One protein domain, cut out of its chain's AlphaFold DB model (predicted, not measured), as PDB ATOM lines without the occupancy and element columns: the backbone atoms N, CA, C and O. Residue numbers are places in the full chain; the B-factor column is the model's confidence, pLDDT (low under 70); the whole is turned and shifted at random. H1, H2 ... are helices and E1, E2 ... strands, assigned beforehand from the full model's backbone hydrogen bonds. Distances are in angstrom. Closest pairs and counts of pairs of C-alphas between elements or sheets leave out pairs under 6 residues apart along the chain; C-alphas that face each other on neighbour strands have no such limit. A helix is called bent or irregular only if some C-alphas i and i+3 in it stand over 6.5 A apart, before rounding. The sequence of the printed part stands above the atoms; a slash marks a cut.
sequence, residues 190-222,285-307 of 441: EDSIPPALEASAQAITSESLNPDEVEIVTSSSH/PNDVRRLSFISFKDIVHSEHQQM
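What this domain is: This is residues 190 to 222 and 285 to 307 of the 441 residues of an uncharacterized protein of Zasmidium cellare ATCC 36951 (UniProt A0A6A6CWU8). What would a first look show? A small, flat piece in which two short parallel strands, E1 and E2, lie side by side, with helix H1 next to E2 and E1 on the far side of E2 from H1. Helix H2 crosses near the first residues of H1, and the length runs from the link after H1, at Asp 212, to the last residue of H2. What is it made of? The printed part has 56 residues with two named helices and two named strands, in the order H1 E1 E2 H2; the sheet has the order E1, E2, and the class is mixed, helices and strands. How large is it? It is only just compact, close to loose, with a radius of gyration of the C-alphas of 12.1 A, and it spans 34 by 31 by 16 A.

How they stand to each other: What does H1, residues 195 to 205, meet? H2, residues 296 to 307, touches it with residues 298 to 303 alone; the closest C-alphas, those of Ala 196 and Ile 299, are 6.0 A apart. Their lines stand at a steep tilt of 69.5 degrees, only just short of about perpendicular, and they run opposite ways. How do E1, residues 215 to 219, and E2, residues 290 to 292, pair? They are parallel neighbours at 29 degrees, with N 217 and O 291 at 2.7 A and N 291 and O 215 at 2.7 A, both within hydrogen-bond range. Where is H1 relative to the strands, and what is apart? The closest C-alphas of H1 and E2 are those of Ser 200 and Leu 291, 6.1 A apart. E1 and H2 are apart. How do the helix backbones run? Every O i to N i+4 pair of H2 is within hydrogen-bond range, and 5 of 7 are in H1.

Where its parts are: Where does the first element begin? H1 begins at C-alpha 195, (176.912, 202.773, 151.974), and measures 15.2 A; it is irregular, with C-alphas 196 and 199 7.2 A apart. Where are the strands? E1 begins at C-alpha 215, (189.561, 217.019, 149.602), and measures 12.9 A; E2 measures 6.4 A. Where does the last element end? H2 measures 16.8 A and ends at C-alpha 307, (172.485, 192.919, 155.425).

The domain as a whole: Which C-alphas are farthest apart? Those of Asp 212 and Met 307, at 35.4 A. Is the printed part cut? Residues 223 to 284 are not printed, and C-alphas 222 and 285 are 15.8 A apart across the cut, which lies in the link E1 to E2. Of the links that are printed whole, H1 to E1 is short and E2 to H2 is tight. Where is confidence low? The mean pLDDT of the printed part is 83.6, and residues 190 to 191, 220 to 222 and 307 are under 70 in this model.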
ATOM      1  N   GLU A 190     170.590 196.847 140.910       61.91
ATOM      2  CA  GLU A 190     171.822 197.584 140.630       61.91
ATOM      3  C   GLU A 190     171.731 199.120 140.788       61.91
ATOM      4  O   GLU A 190     172.704 199.825 140.539       61.91
ATOM      5  N   ASP A 191     170.605 199.632 141.292       68.00
ATOM      6  CA  ASP A 191     170.369 201.034 141.639       68.00
ATOM      7  C   ASP A 191     170.774 201.390 143.090       68.00
ATOM      8  O   ASP A 191     170.578 202.527 143.524       68.00
ATOM      9  N   SER A 192     171.333 200.452 143.868       79.94
ATOM     10  CA  SER A 192     171.799 200.709 145.241       79.94
ATOM     11  C   SER A 192     173.310 200.933 145.298       79.94
ATOM     12  O   SER A 192     174.099 200.008 145.107       79.94
ATOM     13  N   ILE A 193     173.723 202.153 145.639       83.81
ATOM     14  CA  ILE A 193     175.126 202.479 145.917       83.81
ATOM     15  C   ILE A 193     175.484 201.908 147.299       83.81
ATOM     16  O   ILE A 193     174.768 202.194 148.260       83.81
ATOM     17  N   PRO A 194     176.558 201.107 147.440       84.31
ATOM     18  CA  PRO A 194     177.002 200.625 148.745       84.31
ATOM     19  C   PRO A 194     177.205 201.791 149.724       84.31
ATOM     20  O   PRO A 194     177.782 202.799 149.312       84.31
ATOM     21  N   PRO A 195     176.824 201.671 151.010       83.56
ATOM     22  CA  PRO A 195     176.912 202.773 151.974       83.56
ATOM     23  C   PRO A 195     178.303 203.406 152.047       83.56
ATOM     24  O   PRO A 195     178.455 204.618 152.138       83.56
ATOM     25  N   ALA A 196     179.351 202.594 151.908       84.94
ATOM     26  CA  ALA A 196     180.720 203.088 151.954       84.94
ATOM     27  C   ALA A 196     181.141 203.905 150.710       84.94
ATOM     28  O   ALA A 196     182.190 204.542 150.707       84.94
ATOM     29  N   LEU A 197     180.320 203.908 149.658       89.00
ATOM     30  CA  LEU A 197     180.443 204.761 148.475       89.00
ATOM     31  C   LEU A 197     179.422 205.909 148.462       89.00
ATOM     32  O   LEU A 197     179.498 206.754 147.573       89.00
ATOM     33  N   GLU A 198     178.495 205.977 149.421       88.94
ATOM     34  CA  GLU A 198     177.399 206.953 149.428       88.94
ATOM     35  C   GLU A 198     177.920 208.392 149.493       88.94
ATOM     36  O   GLU A 198     177.581 209.212 148.639       88.94
ATOM     37  N   ALA A 199     178.832 208.681 150.427       87.88
ATOM     38  CA  ALA A 199     179.436 210.007 150.547       87.88
ATOM     39  C   ALA A 199     180.217 210.404 149.283       87.88
ATOM     40  O   ALA A 199     180.160 211.552 148.842       87.88
ATOM     41  N   SER A 200     180.889 209.433 148.653       88.81
ATOM     42  CA  SER A 200     181.612 209.648 147.395       88.81
ATOM     43  C   SER A 200     180.666 209.950 146.238       88.81
ATOM     44  O   SER A 200     180.897 210.883 145.467       88.81
ATOM     45  N   ALA A 201     179.574 209.198 146.128       90.31
ATOM     46  CA  ALA A 201     178.559 209.435 145.116       90.31
ATOM     47  C   ALA A 201     177.882 210.795 145.312       90.31
ATOM     48  O   ALA A 201     177.715 211.538 144.342       90.31
ATOM     49  N   GLN A 202     177.556 211.161 146.553       89.94
ATOM     50  CA  GLN A 202     176.981 212.463 146.872       89.94
ATOM     51  C   GLN A 202     177.946 213.604 146.535       89.94
ATOM     52  O   GLN A 202     177.526 214.602 145.957       89.94
ATOM     53  N   ALA A 203     179.239 213.455 146.825       90.12
ATOM     54  CA  ALA A 203     180.238 214.465 146.490       90.12
ATOM     55  C   ALA A 203     180.376 214.705 144.980       90.12
ATOM     56  O   ALA A 203     180.572 215.839 144.555       90.12
ATOM     57  N   ILE A 204     180.274 213.646 144.172       87.44
ATOM     58  CA  ILE A 204     180.430 213.718 142.711       87.44
ATOM     59  C   ILE A 204     179.152 214.224 142.027       87.44
ATOM     60  O   ILE A 204     179.228 214.903 141.005       87.44
ATOM     61  N   THR A 205     177.980 213.878 142.564       90.19
ATOM     62  CA  THR A 205     176.681 214.201 141.946       90.19
ATOM     63  C   THR A 205     176.063 215.501 142.454       90.19
ATOM     64  O   THR A 205     175.199 216.062 141.784       90.19
ATOM     65  N   SER A 206     176.486 215.999 143.617       89.12
ATOM     66  CA  SER A 206     175.941 217.225 144.195       89.12
ATOM     67  C   SER A 206     176.497 218.475 143.517       89.12
ATOM     68  O   SER A 206     177.685 218.778 143.598       89.12
ATOM     69  N   GLU A 207     175.608 219.271 142.924       90.75
ATOM     70  CA  GLU A 207     175.943 220.580 142.347       90.75
ATOM     71  C   GLU A 207     176.210 221.657 143.413       90.75
ATOM     72  O   GLU A 207     176.763 222.714 143.107       90.75
ATOM     73  N   SER A 208     175.807 221.418 144.668       90.88
ATOM     74  CA  SER A 208     175.961 222.395 145.752       90.88
ATOM     75  C   SER A 208     177.332 222.346 146.423       90.88
ATOM     76  O   SER A 208     177.649 223.238 147.209       90.88
ATOM     77  N   LEU A 209     178.123 221.296 146.176       90.81
ATOM     78  CA  LEU A 209     179.457 221.151 146.749       90.81
ATOM     79  C   LEU A 209     180.488 221.870 145.882       90.81
ATOM     80  O   LEU A 209     180.572 221.681 144.669       90.81
ATOM     81  N   ASN A 210     181.303 222.706 146.522       91.06
ATOM     82  CA  ASN A 210     182.373 223.411 145.840       91.06
ATOM     83  C   ASN A 210     183.584 222.472 145.683       91.06
ATOM     84  O   ASN A 210     184.112 222.001 146.691       91.06
ATOM     85  N   PRO A 211     184.094 222.212 144.464       90.94
ATOM     86  CA  PRO A 211     185.202 221.272 144.253       90.94
ATOM     87  C   PRO A 211     186.546 221.749 144.835       90.94
ATOM     88  O   PRO A 211     187.524 221.003 144.807       90.94
ATOM     89  N   ASP A 212     186.627 222.989 145.320       91.00
ATOM     90  CA  ASP A 212     187.782 223.483 146.079       91.00
ATOM     91  C   ASP A 212     187.723 223.122 147.570       91.00
ATOM     92  O   ASP A 212     188.762 223.105 148.219       91.00
ATOM     93  N   GLU A 213     186.533 222.822 148.095       90.56
ATOM     94  CA  GLU A 213     186.313 222.412 149.491       90.56
ATOM     95  C   GLU A 213     186.333 220.893 149.663       90.56
ATOM     96  O   GLU A 213     186.465 220.405 150.782       90.56
ATOM     97  N   VAL A 214     186.181 220.142 148.566       92.44
ATOM     98  CA  VAL A 214     186.273 218.684 148.590       92.44
ATOM     99  C   VAL A 214     187.735 218.267 148.476       92.44
ATOM    100  O   VAL A 214     188.387 218.513 147.460       92.44
ATOM    101  N   GLU A 215     188.236 217.616 149.513       91.81
ATOM    102  CA  GLU A 215     189.561 217.019 149.602       91.81
ATOM    103  C   GLU A 215     189.516 215.559 149.147       91.81
ATOM    104  O   GLU A 215     188.601 214.811 149.473       91.81
ATOM    105  N   ILE A 216     190.529 215.139 148.404       90.44
ATOM    106  CA  ILE A 216     190.792 213.770 147.988       90.44
ATOM    107  C   ILE A 216     192.031 213.318 148.745       90.44
ATOM    108  O   ILE A 216     193.132 213.827 148.531       90.44
ATOM    109  N   VAL A 217     191.835 212.355 149.635       87.62
ATOM    110  CA  VAL A 217     192.850 211.781 150.505       87.62
ATOM    111  C   VAL A 217     193.274 210.424 149.949       87.62
ATOM    112  O   VAL A 217     192.488 209.481 149.846       87.62
ATOM    113  N   THR A 218     194.551 210.318 149.601       85.75
ATOM    114  CA  THR A 218     195.174 209.123 149.028       85.75
ATOM    115  C   THR A 218     196.257 208.615 149.965       85.75
ATOM    116  O   THR A 218     197.237 209.314 150.190       85.75
ATOM    117  N   SER A 219     196.131 207.398 150.488       79.81
ATOM    118  CA  SER A 219     197.213 206.754 151.245       79.81
ATOM    119  C   SER A 219     198.161 206.012 150.306       79.81
ATOM    120  O   SER A 219     197.695 205.202 149.505       79.81
ATOM    121  N   SER A 220     199.476 206.248 150.399       66.19
ATOM    122  CA  SER A 220     200.473 205.440 149.665       66.19
ATOM    123  C   SER A 220     200.728 204.072 150.310       66.19
ATOM    124  O   SER A 220     201.144 203.144 149.613       66.19
ATOM    125  N   SER A 221     200.369 203.902 151.587       62.53
ATOM    126  CA  SER A 221     200.359 202.598 152.245       62.53
ATOM    127  C   SER A 221     198.950 202.057 152.162       62.53
ATOM    128  O   SER A 221     198.024 202.655 152.712       62.53
ATOM    129  N   HIS A 222     198.776 200.886 151.554       50.31
ATOM    130  CA  HIS A 222     197.548 200.093 151.644       50.31
ATOM    131  C   HIS A 222     197.336 199.521 153.064       50.31
ATOM    132  O   HIS A 222     197.001 198.349 153.234       50.31
ATOM    133  N   PRO A 285     184.692 208.259 156.826       76.06
ATOM    134  CA  PRO A 285     184.305 207.784 155.497       76.06
ATOM    135  C   PRO A 285     182.956 208.343 155.018       76.06
ATOM    136  O   PRO A 285     182.648 208.227 153.833       76.06
ATOM    137  N   ASN A 286     182.158 208.947 155.906       81.88
ATOM    138  CA  ASN A 286     180.869 209.548 155.559       81.88
ATOM    139  C   ASN A 286     180.956 211.052 155.245       81.88
ATOM    140  O   ASN A 286     179.952 211.648 154.850       81.88
ATOM    141  N   ASP A 287     182.120 211.693 155.411       87.50
ATOM    142  CA  ASP A 287     182.263 213.118 155.099       87.50
ATOM    143  C   ASP A 287     182.360 213.333 153.583       87.50
ATOM    144  O   ASP A 287     183.377 213.064 152.946       87.50
ATOM    145  N   VAL A 288     181.301 213.893 152.998       88.88
ATOM    146  CA  VAL A 288     181.221 214.228 151.564       88.88
ATOM    147  C   VAL A 288     182.291 215.219 151.103       88.88
ATOM    148  O   VAL A 288     182.574 215.311 149.908       88.88
ATOM    149  N   ARG A 289     182.897 215.979 152.025       90.69
ATOM    150  CA  ARG A 289     184.002 216.894 151.707       90.69
ATOM    151  C   ARG A 289     185.359 216.205 151.719       90.69
ATOM    152  O   ARG A 289     186.338 216.841 151.352       90.69
ATOM    153  N   ARG A 290     185.454 214.940 152.133       89.69
ATOM    154  CA  ARG A 290     186.725 214.220 152.271       89.69
ATOM    155  C   ARG A 290     186.618 212.855 151.610       89.69
ATOM    156  O   ARG A 290     186.305 211.845 152.230       89.69
ATOM    157  N   LEU A 291     186.912 212.828 150.320       89.12
ATOM    158  CA  LEU A 291     186.934 211.612 149.527       89.12
ATOM    159  C   LEU A 291     188.184 210.809 149.839       89.12
ATOM    160  O   LEU A 291     189.298 211.304 149.707       89.12
ATOM    161  N   SER A 292     188.006 209.552 150.220       88.00
ATOM    162  CA  SER A 292     189.106 208.619 150.433       88.00
ATOM    163  C   SER A 292     188.985 207.427 149.490       88.00
ATOM    164  O   SER A 292     187.893 207.049 149.064       88.00
ATOM    165  N   PHE A 293     190.126 206.838 149.130       85.19
ATOM    166  CA  PHE A 293     190.135 205.596 148.364       85.19
ATOM    167  C   PHE A 293     189.677 204.444 149.251       85.19
ATOM    168  O   PHE A 293     190.403 203.990 150.134       85.19
ATOM    169  N   ILE A 294     188.474 203.959 148.976       81.12
ATOM    170  CA  ILE A 294     187.921 202.780 149.618       81.12
ATOM    171  C   ILE A 294     188.439 201.500 148.951       81.12
ATOM    172  O   ILE A 294     188.522 201.405 147.723       81.12
ATOM    173  N   SER A 295     188.790 200.491 149.749       80.12
ATOM    174  CA  SER A 295     189.189 199.194 149.207       80.12
ATOM    175  C   SER A 295     187.968 198.321 148.894       80.12
ATOM    176  O   SER A 295     186.919 198.440 149.524       80.12
ATOM    177  N   PHE A 296     188.105 197.361 147.972       83.75
ATOM    178  CA  PHE A 296     187.035 196.382 147.717       83.75
ATOM    179  C   PHE A 296     186.627 195.621 148.988       83.75
ATOM    180  O   PHE A 296     185.464 195.273 149.167       83.75
ATOM    181  N   LYS A 297     187.574 195.408 149.912       81.88
ATOM    182  CA  LYS A 297     187.292 194.818 151.220       81.88
ATOM    183  C   LYS A 297     186.270 195.663 151.980       81.88
ATOM    184  O   LYS A 297     185.300 195.104 152.475       81.88
ATOM    185  N   ASP A 298     186.459 196.973 152.048       83.12
ATOM    186  CA  ASP A 298     185.575 197.868 152.801       83.12
ATOM    187  C   ASP A 298     184.166 197.910 152.193       83.12
ATOM    188  O   ASP A 298     183.185 197.875 152.935       83.12
ATOM    189  N   ILE A 299     184.054 197.856 150.858       85.56
ATOM    190  CA  ILE A 299     182.766 197.717 150.156       85.56
ATOM    191  C   ILE A 299     182.050 196.448 150.627       85.56
ATOM    192  O   ILE A 299     180.933 196.524 151.140       85.56
ATOM    193  N   VAL A 300     182.728 195.297 150.555       86.19
ATOM    194  CA  VAL A 300     182.174 194.011 151.001       86.19
ATOM    195  C   VAL A 300     181.777 194.062 152.480       86.19
ATOM    196  O   VAL A 300     180.710 193.577 152.847       86.19
ATOM    197  N   HIS A 301     182.591 194.659 153.352       83.44
ATOM    198  CA  HIS A 301     182.271 194.743 154.782       83.44
ATOM    199  C   HIS A 301     181.058 195.642 155.048       83.44
ATOM    200  O   HIS A 301     180.253 195.319 155.921       83.44
ATOM    201  N   SER A 302     180.913 196.742 154.307       78.94
ATOM    202  CA  SER A 302     179.759 197.637 154.426       78.94
ATOM    203  C   SER A 302     178.458 196.966 153.978       78.94
ATOM    204  O   SER A 302     177.443 197.086 154.661       78.94
ATOM    205  N   GLU A 303     178.512 196.161 152.915       81.88
ATOM    206  CA  GLU A 303     177.376 195.372 152.437       81.88
ATOM    207  C   GLU A 303     176.948 194.317 153.474       81.88
ATOM    208  O   GLU A 303     175.768 194.198 153.800       81.88
ATOM    209  N   HIS A 304     177.903 193.597 154.079       82.06
ATOM    210  CA  HIS A 304     177.601 192.616 155.130       82.06
ATOM    211  C   HIS A 304     176.997 193.260 156.385       82.06
ATOM    212  O   HIS A 304     176.088 192.692 156.993       82.06
ATOM    213  N   GLN A 305     177.479 194.444 156.772       75.62
ATOM    214  CA  GLN A 305     176.900 195.202 157.883       75.62
ATOM    215  C   GLN A 305     175.474 195.665 157.568       75.62
ATOM    216  O   GLN A 305     174.606 195.567 158.433       75.62
ATOM    217  N   GLN A 306     175.205 196.099 156.335       71.44
ATOM    218  CA  GLN A 306     173.864 196.489 155.906       71.44
ATOM    219  C   GLN A 306     172.905 195.295 155.887       71.44
ATOM    220  O   GLN A 306     171.812 195.403 156.428       71.44
ATOM    221  N   MET A 307     173.313 194.132 155.368       69.25
ATOM    222  CA  MET A 307     172.485 192.919 155.425       69.25
ATOM    223  C   MET A 307     172.166 192.505 156.870       69.25
ATOM    224  O   MET A 307     171.032 192.130 157.176       69.25
TER     225      MET A 307